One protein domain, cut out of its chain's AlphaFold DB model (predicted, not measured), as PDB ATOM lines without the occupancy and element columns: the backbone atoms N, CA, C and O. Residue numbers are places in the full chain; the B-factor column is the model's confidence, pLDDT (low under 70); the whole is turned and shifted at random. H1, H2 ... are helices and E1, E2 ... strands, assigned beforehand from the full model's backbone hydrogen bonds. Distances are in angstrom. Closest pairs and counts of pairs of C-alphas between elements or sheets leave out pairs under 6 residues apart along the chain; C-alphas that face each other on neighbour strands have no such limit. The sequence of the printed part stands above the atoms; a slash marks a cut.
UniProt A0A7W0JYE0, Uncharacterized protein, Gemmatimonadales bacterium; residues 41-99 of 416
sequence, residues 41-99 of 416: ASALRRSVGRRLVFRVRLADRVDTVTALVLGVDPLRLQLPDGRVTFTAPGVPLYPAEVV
ATOM      1  N   ALA A  41     177.551 128.685 192.248       89.62
ATOM      2  CA  ALA A  41     176.663 128.853 191.101       89.62
ATOM      3  C   ALA A  41     175.393 129.632 191.489       89.62
ATOM      4  O   ALA A  41     174.927 130.482 190.727       89.62
ATOM      5  N   SER A  42     174.865 129.418 192.693       90.88
ATOM      6  CA  SER A  42     173.770 130.207 193.260       90.88
ATOM      7  C   SER A  42     174.157 131.664 193.528       90.88
ATOM      8  O   SER A  42     173.385 132.564 193.183       90.88
ATOM      9  N   ALA A  43     175.356 131.927 194.061       91.88
ATOM     10  CA  ALA A  43     175.869 133.293 194.219       91.88
ATOM     11  C   ALA A  43     176.021 134.008 192.860       91.88
ATOM     12  O   ALA A  43     175.656 135.180 192.707       91.88
ATOM     13  N   LEU A  44     176.468 133.285 191.829       92.19
ATOM     14  CA  LEU A  44     176.576 133.796 190.463       92.19
ATOM     15  C   LEU A  44     175.205 134.070 189.826       92.19
ATOM     16  O   LEU A  44     175.025 135.124 189.220       92.19
ATOM     17  N   ARG A  45     174.205 133.200 190.038       92.62
ATOM     18  CA  ARG A  45     172.810 133.436 189.608       92.62
ATOM     19  C   ARG A  45     172.200 134.681 190.243       92.62
ATOM     20  O   ARG A  45     171.569 135.469 189.546       92.62
ATOM     21  N   ARG A  46     172.434 134.915 191.537       93.62
ATOM     22  CA  ARG A  46     171.985 136.144 192.229       93.62
ATOM     23  C   ARG A  46     172.680 137.407 191.734       93.62
ATOM     24  O   ARG A  46     172.176 138.510 191.940       93.62
ATOM     25  N   SER A  47     173.834 137.242 191.097       94.62
ATOM     26  CA  SER A  47     174.622 138.335 190.544       94.62
ATOM     27  C   SER A  47     174.201 138.723 189.125       94.62
ATOM     28  O   SER A  47     174.746 139.686 188.593       94.62
ATOM     29  N   VAL A  48     173.230 138.035 188.506       95.50
ATOM     30  CA  VAL A  48     172.681 138.425 187.195       95.50
ATOM     31  C   VAL A  48     172.150 139.861 187.251       95.50
ATOM     32  O   VAL A  48     171.423 140.241 188.168       95.50
ATOM     33  N   GLY A  49     172.549 140.676 186.274       95.56
ATOM     34  CA  GLY A  49     172.267 142.112 186.232       95.56
ATOM     35  C   GLY A  49     173.208 142.971 187.086       95.56
ATOM     36  O   GLY A  49     173.072 144.193 187.084       95.56
ATOM     37  N   ARG A  50     174.182 142.374 187.787       95.25
ATOM     38  CA  ARG A  50     175.195 143.081 188.587       95.25
ATOM     39  C   ARG A  50     176.584 142.953 187.968       95.25
ATOM     40  O   ARG A  50     176.896 141.989 187.267       95.25
ATOM     41  N   ARG A  51     177.443 143.935 188.249       95.25
ATOM     42  CA  ARG A  51     178.871 143.859 187.919       95.25
ATOM     43  C   ARG A  51     179.611 143.095 189.012       95.25
ATOM     44  O   ARG A  51     179.516 143.465 190.177       95.25
ATOM     45  N   LEU A  52     180.354 142.065 188.622       96.12
ATOM     46  CA  LEU A  52     181.276 141.337 189.488       96.12
ATOM     47  C   LEU A  52     182.716 141.715 189.165       96.12
ATOM     48  O   LEU A  52     183.053 142.001 188.014       96.12
ATOM     49  N   VAL A  53     183.560 141.688 190.192       96.00
ATOM     50  CA  VAL A  53     185.008 141.834 190.053       96.00
ATOM     51  C   VAL A  53     185.613 140.442 189.937       96.00
ATOM     52  O   VAL A  53     185.294 139.557 190.722       96.00
ATOM     53  N   PHE A  54     186.496 140.248 188.968       95.44
ATOM     54  CA  PHE A  54     187.224 139.009 188.741       95.44
ATOM     55  C   PHE A  54     188.702 139.254 188.992       95.44
ATOM     56  O   PHE A  54     189.300 140.147 188.394       95.44
ATOM     57  N   ARG A  55     189.305 138.448 189.860       95.06
ATOM     58  CA  ARG A  55     190.741 138.466 190.114       95.06
ATOM     59  C   ARG A  55     191.454 137.648 189.042       95.06
ATOM     60  O   ARG A  55     191.251 136.435 188.953       95.06
ATOM     61  N   VAL A  56     192.303 138.300 188.257       92.75
ATOM     62  CA  VAL A  56     193.078 137.690 187.171       92.75
ATOM     63  C   VAL A  56     194.541 137.630 187.591       92.75
ATOM     64  O   VAL A  56     195.095 138.615 188.079       92.75
ATOM     65  N   ARG A  57     195.177 136.468 187.429       86.06
ATOM     66  CA  ARG A  57     196.611 136.319 187.688       86.06
ATOM     67  C   ARG A  57     197.373 136.412 186.374       86.06
ATOM     68  O   ARG A  57     197.192 135.577 185.496       86.06
ATOM     69  N   LEU A  58     198.220 137.423 186.268       82.62
ATOM     70  CA  LEU A  58     199.221 137.577 185.219       82.62
ATOM     71  C   LEU A  58     200.578 137.205 185.834       82.62
ATOM     72  O   LEU A  58     200.735 137.326 187.045       82.62
ATOM     73  N   ALA A  59     201.519 136.704 185.031       81.12
ATOM     74  CA  ALA A  59     202.752 136.023 185.460       81.12
ATOM     75  C   ALA A  59     203.380 136.511 186.790       81.12
ATOM     76  O   ALA A  59     203.684 135.697 187.659       81.12
ATOM     77  N   ASP A  60     203.514 137.823 186.968       83.94
ATOM     78  CA  ASP A  60     204.136 138.505 188.104       83.94
ATOM     79  C   ASP A  60     203.187 139.436 188.891       83.94
ATOM     80  O   ASP A  60     203.599 140.035 189.885       83.94
ATOM     81  N   ARG A  61     201.910 139.560 188.496       85.00
ATOM     82  CA  ARG A  61     200.960 140.509 189.104       85.00
ATOM     83  C   ARG A  61     199.527 139.991 189.194       85.00
ATOM     84  O   ARG A  61     199.049 139.217 188.366       85.00
ATOM     85  N   VAL A  62     198.813 140.465 190.208       86.56
ATOM     86  CA  VAL A  62     197.369 140.254 190.351       86.56
ATOM     87  C   VAL A  62     196.662 141.511 189.868       86.56
ATOM     88  O   VAL A  62     196.959 142.598 190.351       86.56
ATOM     89  N   ASP A  63     195.739 141.349 188.928       90.88
ATOM     90  CA  ASP A  63     194.905 142.426 188.397       90.88
ATOM     91  C   ASP A  63     193.419 142.092 188.608       90.88
ATOM     92  O   ASP A  63     193.057 140.964 188.973       90.88
ATOM     93  N   THR A  64     192.545 143.067 188.390       93.50
ATOM     94  CA  THR A  64     191.097 142.898 188.509       93.50
ATOM     95  C   THR A  64     190.378 143.332 187.246       93.50
ATOM     96  O   THR A  64     190.580 144.436 186.751       93.50
ATOM     97  N   VAL A  65     189.475 142.484 186.759       94.19
ATOM     98  CA  VAL A  65     188.596 142.784 185.627       94.19
ATOM     99  C   VAL A  65     187.161 142.809 186.120       94.19
ATOM    100  O   VAL A  65     186.703 141.861 186.747       94.19
ATOM    101  N   THR A  66     186.421 143.869 185.816       96.00
ATOM    102  CA  THR A  66     184.999 143.965 186.167       96.00
ATOM    103  C   THR A  66     184.139 143.537 184.985       96.00
ATOM    104  O   THR A  66     184.306 144.071 183.893       96.00
ATOM    105  N   ALA A  67     183.170 142.643 185.185       96.62
ATOM    106  CA  ALA A  67     182.228 142.255 184.135       96.62
ATOM    107  C   ALA A  67     180.780 142.218 184.643       96.62
ATOM    108  O   ALA A  67     180.521 141.842 185.785       96.62
ATOM    109  N   LEU A  68     179.832 142.628 183.799       97.25
ATOM    110  CA  LEU A  68     178.394 142.525 184.068       97.25
ATOM    111  C   LEU A  68     177.929 141.092 183.793       97.25
ATOM    112  O   LEU A  68     178.127 140.583 182.690       97.25
ATOM    113  N   VAL A  69     177.290 140.452 184.771       96.88
ATOM    114  CA  VAL A  69     176.736 139.105 184.603       96.88
ATOM    115  C   VAL A  69     175.416 139.194 183.841       96.88
ATOM    116  O   VAL A  69     174.415 139.674 184.370       96.88
ATOM    117  N   LEU A  70     175.401 138.726 182.593       96.38
ATOM    118  CA  LEU A  70     174.205 138.697 181.742       96.38
ATOM    119  C   LEU A  70     173.409 137.391 181.892       96.38
ATOM    120  O   LEU A  70     172.212 137.353 181.617       96.38
ATOM    121  N   GLY A  71     174.068 136.297 182.275       94.81
ATOM    122  CA  GLY A  71     173.461 134.975 182.421       94.81
ATOM    123  C   GLY A  71     174.477 133.921 182.849       94.81
ATOM    124  O   GLY A  71     175.674 134.193 182.854       94.81
ATOM    125  N   VAL A  72     173.990 132.739 183.226       91.75
ATOM    126  CA  VAL A  72     174.776 131.707 183.936       91.75
ATOM    127  C   VAL A  72     174.655 130.315 183.331       91.75
ATOM    128  O   VAL A  72     175.609 129.554 183.398       91.75
ATOM    129  N   ASP A  73     173.549 130.034 182.643       90.12
ATOM    130  CA  ASP A  73     173.297 128.765 181.963       90.12
ATOM    131  C   ASP A  73     172.834 129.055 180.511       90.12
ATOM    132  O   ASP A  73     171.635 129.163 180.249       90.12
ATOM    133  N   PRO A  74     173.755 129.290 179.548       92.12
ATOM    134  CA  PRO A  74     175.212 129.359 179.714       92.12
ATOM    135  C   PRO A  74     175.704 130.691 180.303       92.12
ATOM    136  O   PRO A  74     175.023 131.720 180.199       92.12
ATOM    137  N   LEU A  75     176.916 130.675 180.868       95.38
ATOM    138  CA  LEU A  75     177.593 131.865 181.379       95.38
ATOM    139  C   LEU A  75     177.772 132.900 180.266       95.38
ATOM    140  O   LEU A  75     178.262 132.585 179.186       95.38
ATOM    141  N   ARG A  76     177.366 134.141 180.534       97.38
ATOM    142  CA  ARG A  76     177.535 135.293 179.644       97.38
ATOM    143  C   ARG A  76     177.939 136.492 180.482       97.38
ATOM    144  O   ARG A  76     177.178 136.920 181.351       97.38
ATOM    145  N   LEU A  77     179.117 137.039 180.216       97.44
ATOM    146  CA  LEU A  77     179.672 138.182 180.932       97.44
ATOM    147  C   LEU A  77     179.991 139.297 179.942       97.44
ATOM    148  O   LEU A  77     180.659 139.044 178.945       97.44
ATOM    149  N   GLN A  78     179.557 140.521 180.222       97.62
ATOM    150  CA  GLN A  78     179.940 141.691 179.435       97.62
ATOM    151  C   GLN A  78     181.131 142.402 180.080       97.62
ATOM    152  O   GLN A  78     181.045 142.878 181.215       97.62
ATOM    153  N   LEU A  79     182.240 142.473 179.349       96.25
ATOM    154  CA  LEU A  79     183.473 143.154 179.735       96.25
ATOM    155  C   LEU A  79     183.302 144.690 179.715       96.25
ATOM    156  O   LEU A  79     182.321 145.198 179.164       96.25
ATOM    157  N   PRO A  80     184.236 145.467 180.304       94.25
ATOM    158  CA  PRO A  80     184.143 146.930 180.339       94.25
ATOM    159  C   PRO A  80     184.092 147.587 178.956       94.25
ATOM    160  O   PRO A  80     183.471 148.633 178.805       94.25
ATOM    161  N   ASP A  81     184.707 146.955 177.956       93.75
ATOM    162  CA  ASP A  81     184.723 147.400 176.558       93.75
ATOM    163  C   ASP A  81     183.452 147.023 175.771       93.75
ATOM    164  O   ASP A  81     183.373 147.252 174.566       93.75
ATOM    165  N   GLY A  82     182.456 146.432 176.438       94.25
ATOM    166  CA  GLY A  82     181.170 146.057 175.857       94.25
ATOM    167  C   GLY A  82     181.131 144.670 175.211       94.25
ATOM    168  O   GLY A  82     180.034 144.205 174.893       94.25
ATOM    169  N   ARG A  83     182.271 143.979 175.056       97.38
ATOM    170  CA  ARG A  83     182.316 142.621 174.488       97.38
ATOM    171  C   ARG A  83     181.736 141.593 175.454       97.38
ATOM    172  O   ARG A  83     181.855 141.730 176.669       97.38
ATOM    173  N   VAL A  84     181.143 140.532 174.909       96.88
ATOM    174  CA  VAL A  84     180.590 139.420 175.693       96.88
ATOM    175  C   VAL A  84     181.521 138.214 175.618       96.88
ATOM    176  O   VAL A  84     181.933 137.813 174.533       96.88
ATOM    177  N   THR A  85     181.827 137.623 176.771       96.25
ATOM    178  CA  THR A  85     182.551 136.353 176.898       96.25
ATOM    179  C   THR A  85     181.659 135.292 177.536       96.25
ATOM    180  O   THR A  85     180.816 135.597 178.384       96.25
ATOM    181  N   PHE A  86     181.861 134.038 177.135       96.19
ATOM    182  CA  PHE A  86     181.210 132.861 177.721       96.19
ATOM    183  C   PHE A  86     182.084 132.165 178.773       96.19
ATOM    184  O   PHE A  86     181.673 131.187 179.394       96.19
ATOM    185  N   THR A  87     183.291 132.684 178.995       94.06
ATOM    186  CA  THR A  87     184.262 132.165 179.960       94.06
ATOM    187  C   THR A  87     184.620 133.259 180.956       94.06
ATOM    188  O   THR A  87     184.794 134.420 180.574       94.06
ATOM    189  N   ALA A  88     184.729 132.894 182.235       92.75
ATOM    190  CA  ALA A  88     185.143 133.822 183.277       92.75
ATOM    191  C   ALA A  88     186.579 134.321 183.007       92.75
ATOM    192  O   ALA A  88     187.467 133.502 182.771       92.75
ATOM    193  N   PRO A  89     186.835 135.642 183.058       91.88
ATOM    194  CA  PRO A  89     188.173 136.191 182.824       91.88
ATOM    195  C   PRO A  89     189.156 135.893 183.973       91.88
ATOM    196  O   PRO A  89     190.358 136.085 183.813       91.88
ATOM    197  N   GLY A  90     188.658 135.439 185.128       93.19
ATOM    198  CA  GLY A  90     189.437 135.106 186.320       93.19
ATOM    199  C   GLY A  90     188.553 134.528 187.427       93.19
ATOM    200  O   GLY A  90     187.441 134.076 187.163       93.19
ATOM    201  N   VAL A  91     189.033 134.575 188.672       93.44
ATOM    202  CA  VAL A  91     188.284 134.098 189.849       93.44
ATOM    203  C   VAL A  91     187.272 135.165 190.286       93.44
ATOM    204  O   VAL A  91     187.704 136.278 190.598       93.44
ATOM    205  N   PRO A  92     185.960 134.880 190.317       93.94
ATOM    206  CA  PRO A  92     184.954 135.855 190.725       93.94
ATOM    207  C   PRO A  92     185.075 136.216 192.210       93.94
ATOM    208  O   PRO A  92     185.368 135.378 193.059       93.94
ATOM    209  N   LEU A  93     184.817 137.483 192.523       94.12
ATOM    210  CA  LEU A  93     184.685 138.005 193.877       94.12
ATOM    211  C   LEU A  93     183.233 138.439 194.080       94.12
ATOM    212  O   LEU A  93     182.753 139.366 193.422       94.12
ATOM    213  N   TYR A  94     182.534 137.750 194.979       93.38
ATOM    214  CA  TYR A  94     181.119 137.983 195.245       93.38
ATOM    215  C   TYR A  94     180.921 138.992 196.380       93.38
ATOM    216  O   TYR A  94     181.554 138.854 197.429       93.38
ATOM    217  N   PRO A  95     180.020 139.975 196.214       90.38
ATOM    218  CA  PRO A  95     179.543 140.782 197.330       90.38
ATOM    219  C   PRO A  95     178.908 139.907 198.422       90.38
ATOM    220  O   PRO A  95     178.211 138.937 198.119       90.38
ATOM    221  N   ALA A  96     179.118 140.247 199.694       89.06
ATOM    222  CA  ALA A  96     178.640 139.428 200.811       89.06
ATOM    223  C   ALA A  96     177.108 139.249 200.806       89.06
ATOM    224  O   ALA A  96     176.608 138.215 201.227       89.06
ATOM    225  N   GLU A  97     176.351 140.212 200.277       88.75
ATOM    226  CA  GLU A  97     174.887 140.173 200.226       88.75
ATOM    227  C   GLU A  97     174.299 139.174 199.216       88.75
ATOM    228  O   GLU A  97     173.109 138.864 199.293       88.75
ATOM    229  N   VAL A  98     175.095 138.680 198.259       88.00
ATOM    230  CA  VAL A  98     174.671 137.609 197.336       88.00
ATOM    231  C   VAL A  98     175.152 136.230 197.782       88.00
ATOM    232  O   VAL A  98     174.733 135.231 197.201       88.00
ATOM    233  N   VAL A  99     175.999 136.166 198.811       89.06
ATOM    234  CA  VAL A  99     176.521 134.919 199.368       89.06
ATOM    235  C   VAL A  99     175.707 134.548 200.600       89.06
ATOM    236  O   VAL A  99     175.645 135.288 201.580       89.06
TER     237      VAL A  99
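This is residues 41 to 99 of the 416 residues of an uncharacterized protein of Gemmatimonadales bacterium (UniProt A0A7W0JYE0). What is the main picture? A strongly twisted antiparallel sheet is built round a long strand, E2, which bends sharply, pairing with E1 before the bend and mainly with E3 after it; the turn between E1 and E2 makes one end of the longest axis. A long link folds back from E3 to E4, which pairs with E1, and the short helix H1 packs beside the sheet near the end of E2. What are the counts and size? The printed part has 59 residues, with H1 E1 E2 E3 E4 along the chain, sheet order E3 E2 E1 E4, class mostly strand; it is compact, with a radius of gyration of the C-alphas of 11.2 A and spans of 32 by 26 by 16 A.

How is the sheet paired? E2, residues 61 to 72, bends by 81 degrees at residue 69. It forms hairpins with E1, residues 51 to 58 (N 54 and O 65, 2.8 A), and E3, residues 75 to 78 (N 70 and O 76, 2.8 A); E4, residues 91 to 93, is antiparallel to E1 (N 55 and O 91, 2.8 A). What are the named arrangements? E1 E2 E3 are a meander, each strand the antiparallel neighbour of the one before, and with E4 beside E1 the four make a Greek key. Where is H1? H1, residues 41 to 46, is on the sheet at a height of 7.4 A, over none of the strands; its closest C-alphas with E2 are those of Arg 45 and Val 72, 6.2 A. Every O i to N i+4 pair in H1 is within hydrogen-bond range.

Where do the elements begin and end? H1 begins at C-alpha 41, (176.663, 128.853, 191.101), and E4 ends at C-alpha 93, (184.685, 138.005, 193.877). How long are the strands? E2 measures 28.1 A from first to last C-alpha, E1 21.5 A and E3 10.3 A.

How far does it reach? The two C-alphas farthest apart are those of Asp 60 and Asp 73, 32.9 A. Is it complete and confident? The printed part has no cut, E3 to E4 is the long link, and no printed residue is under 70 in pLDDT.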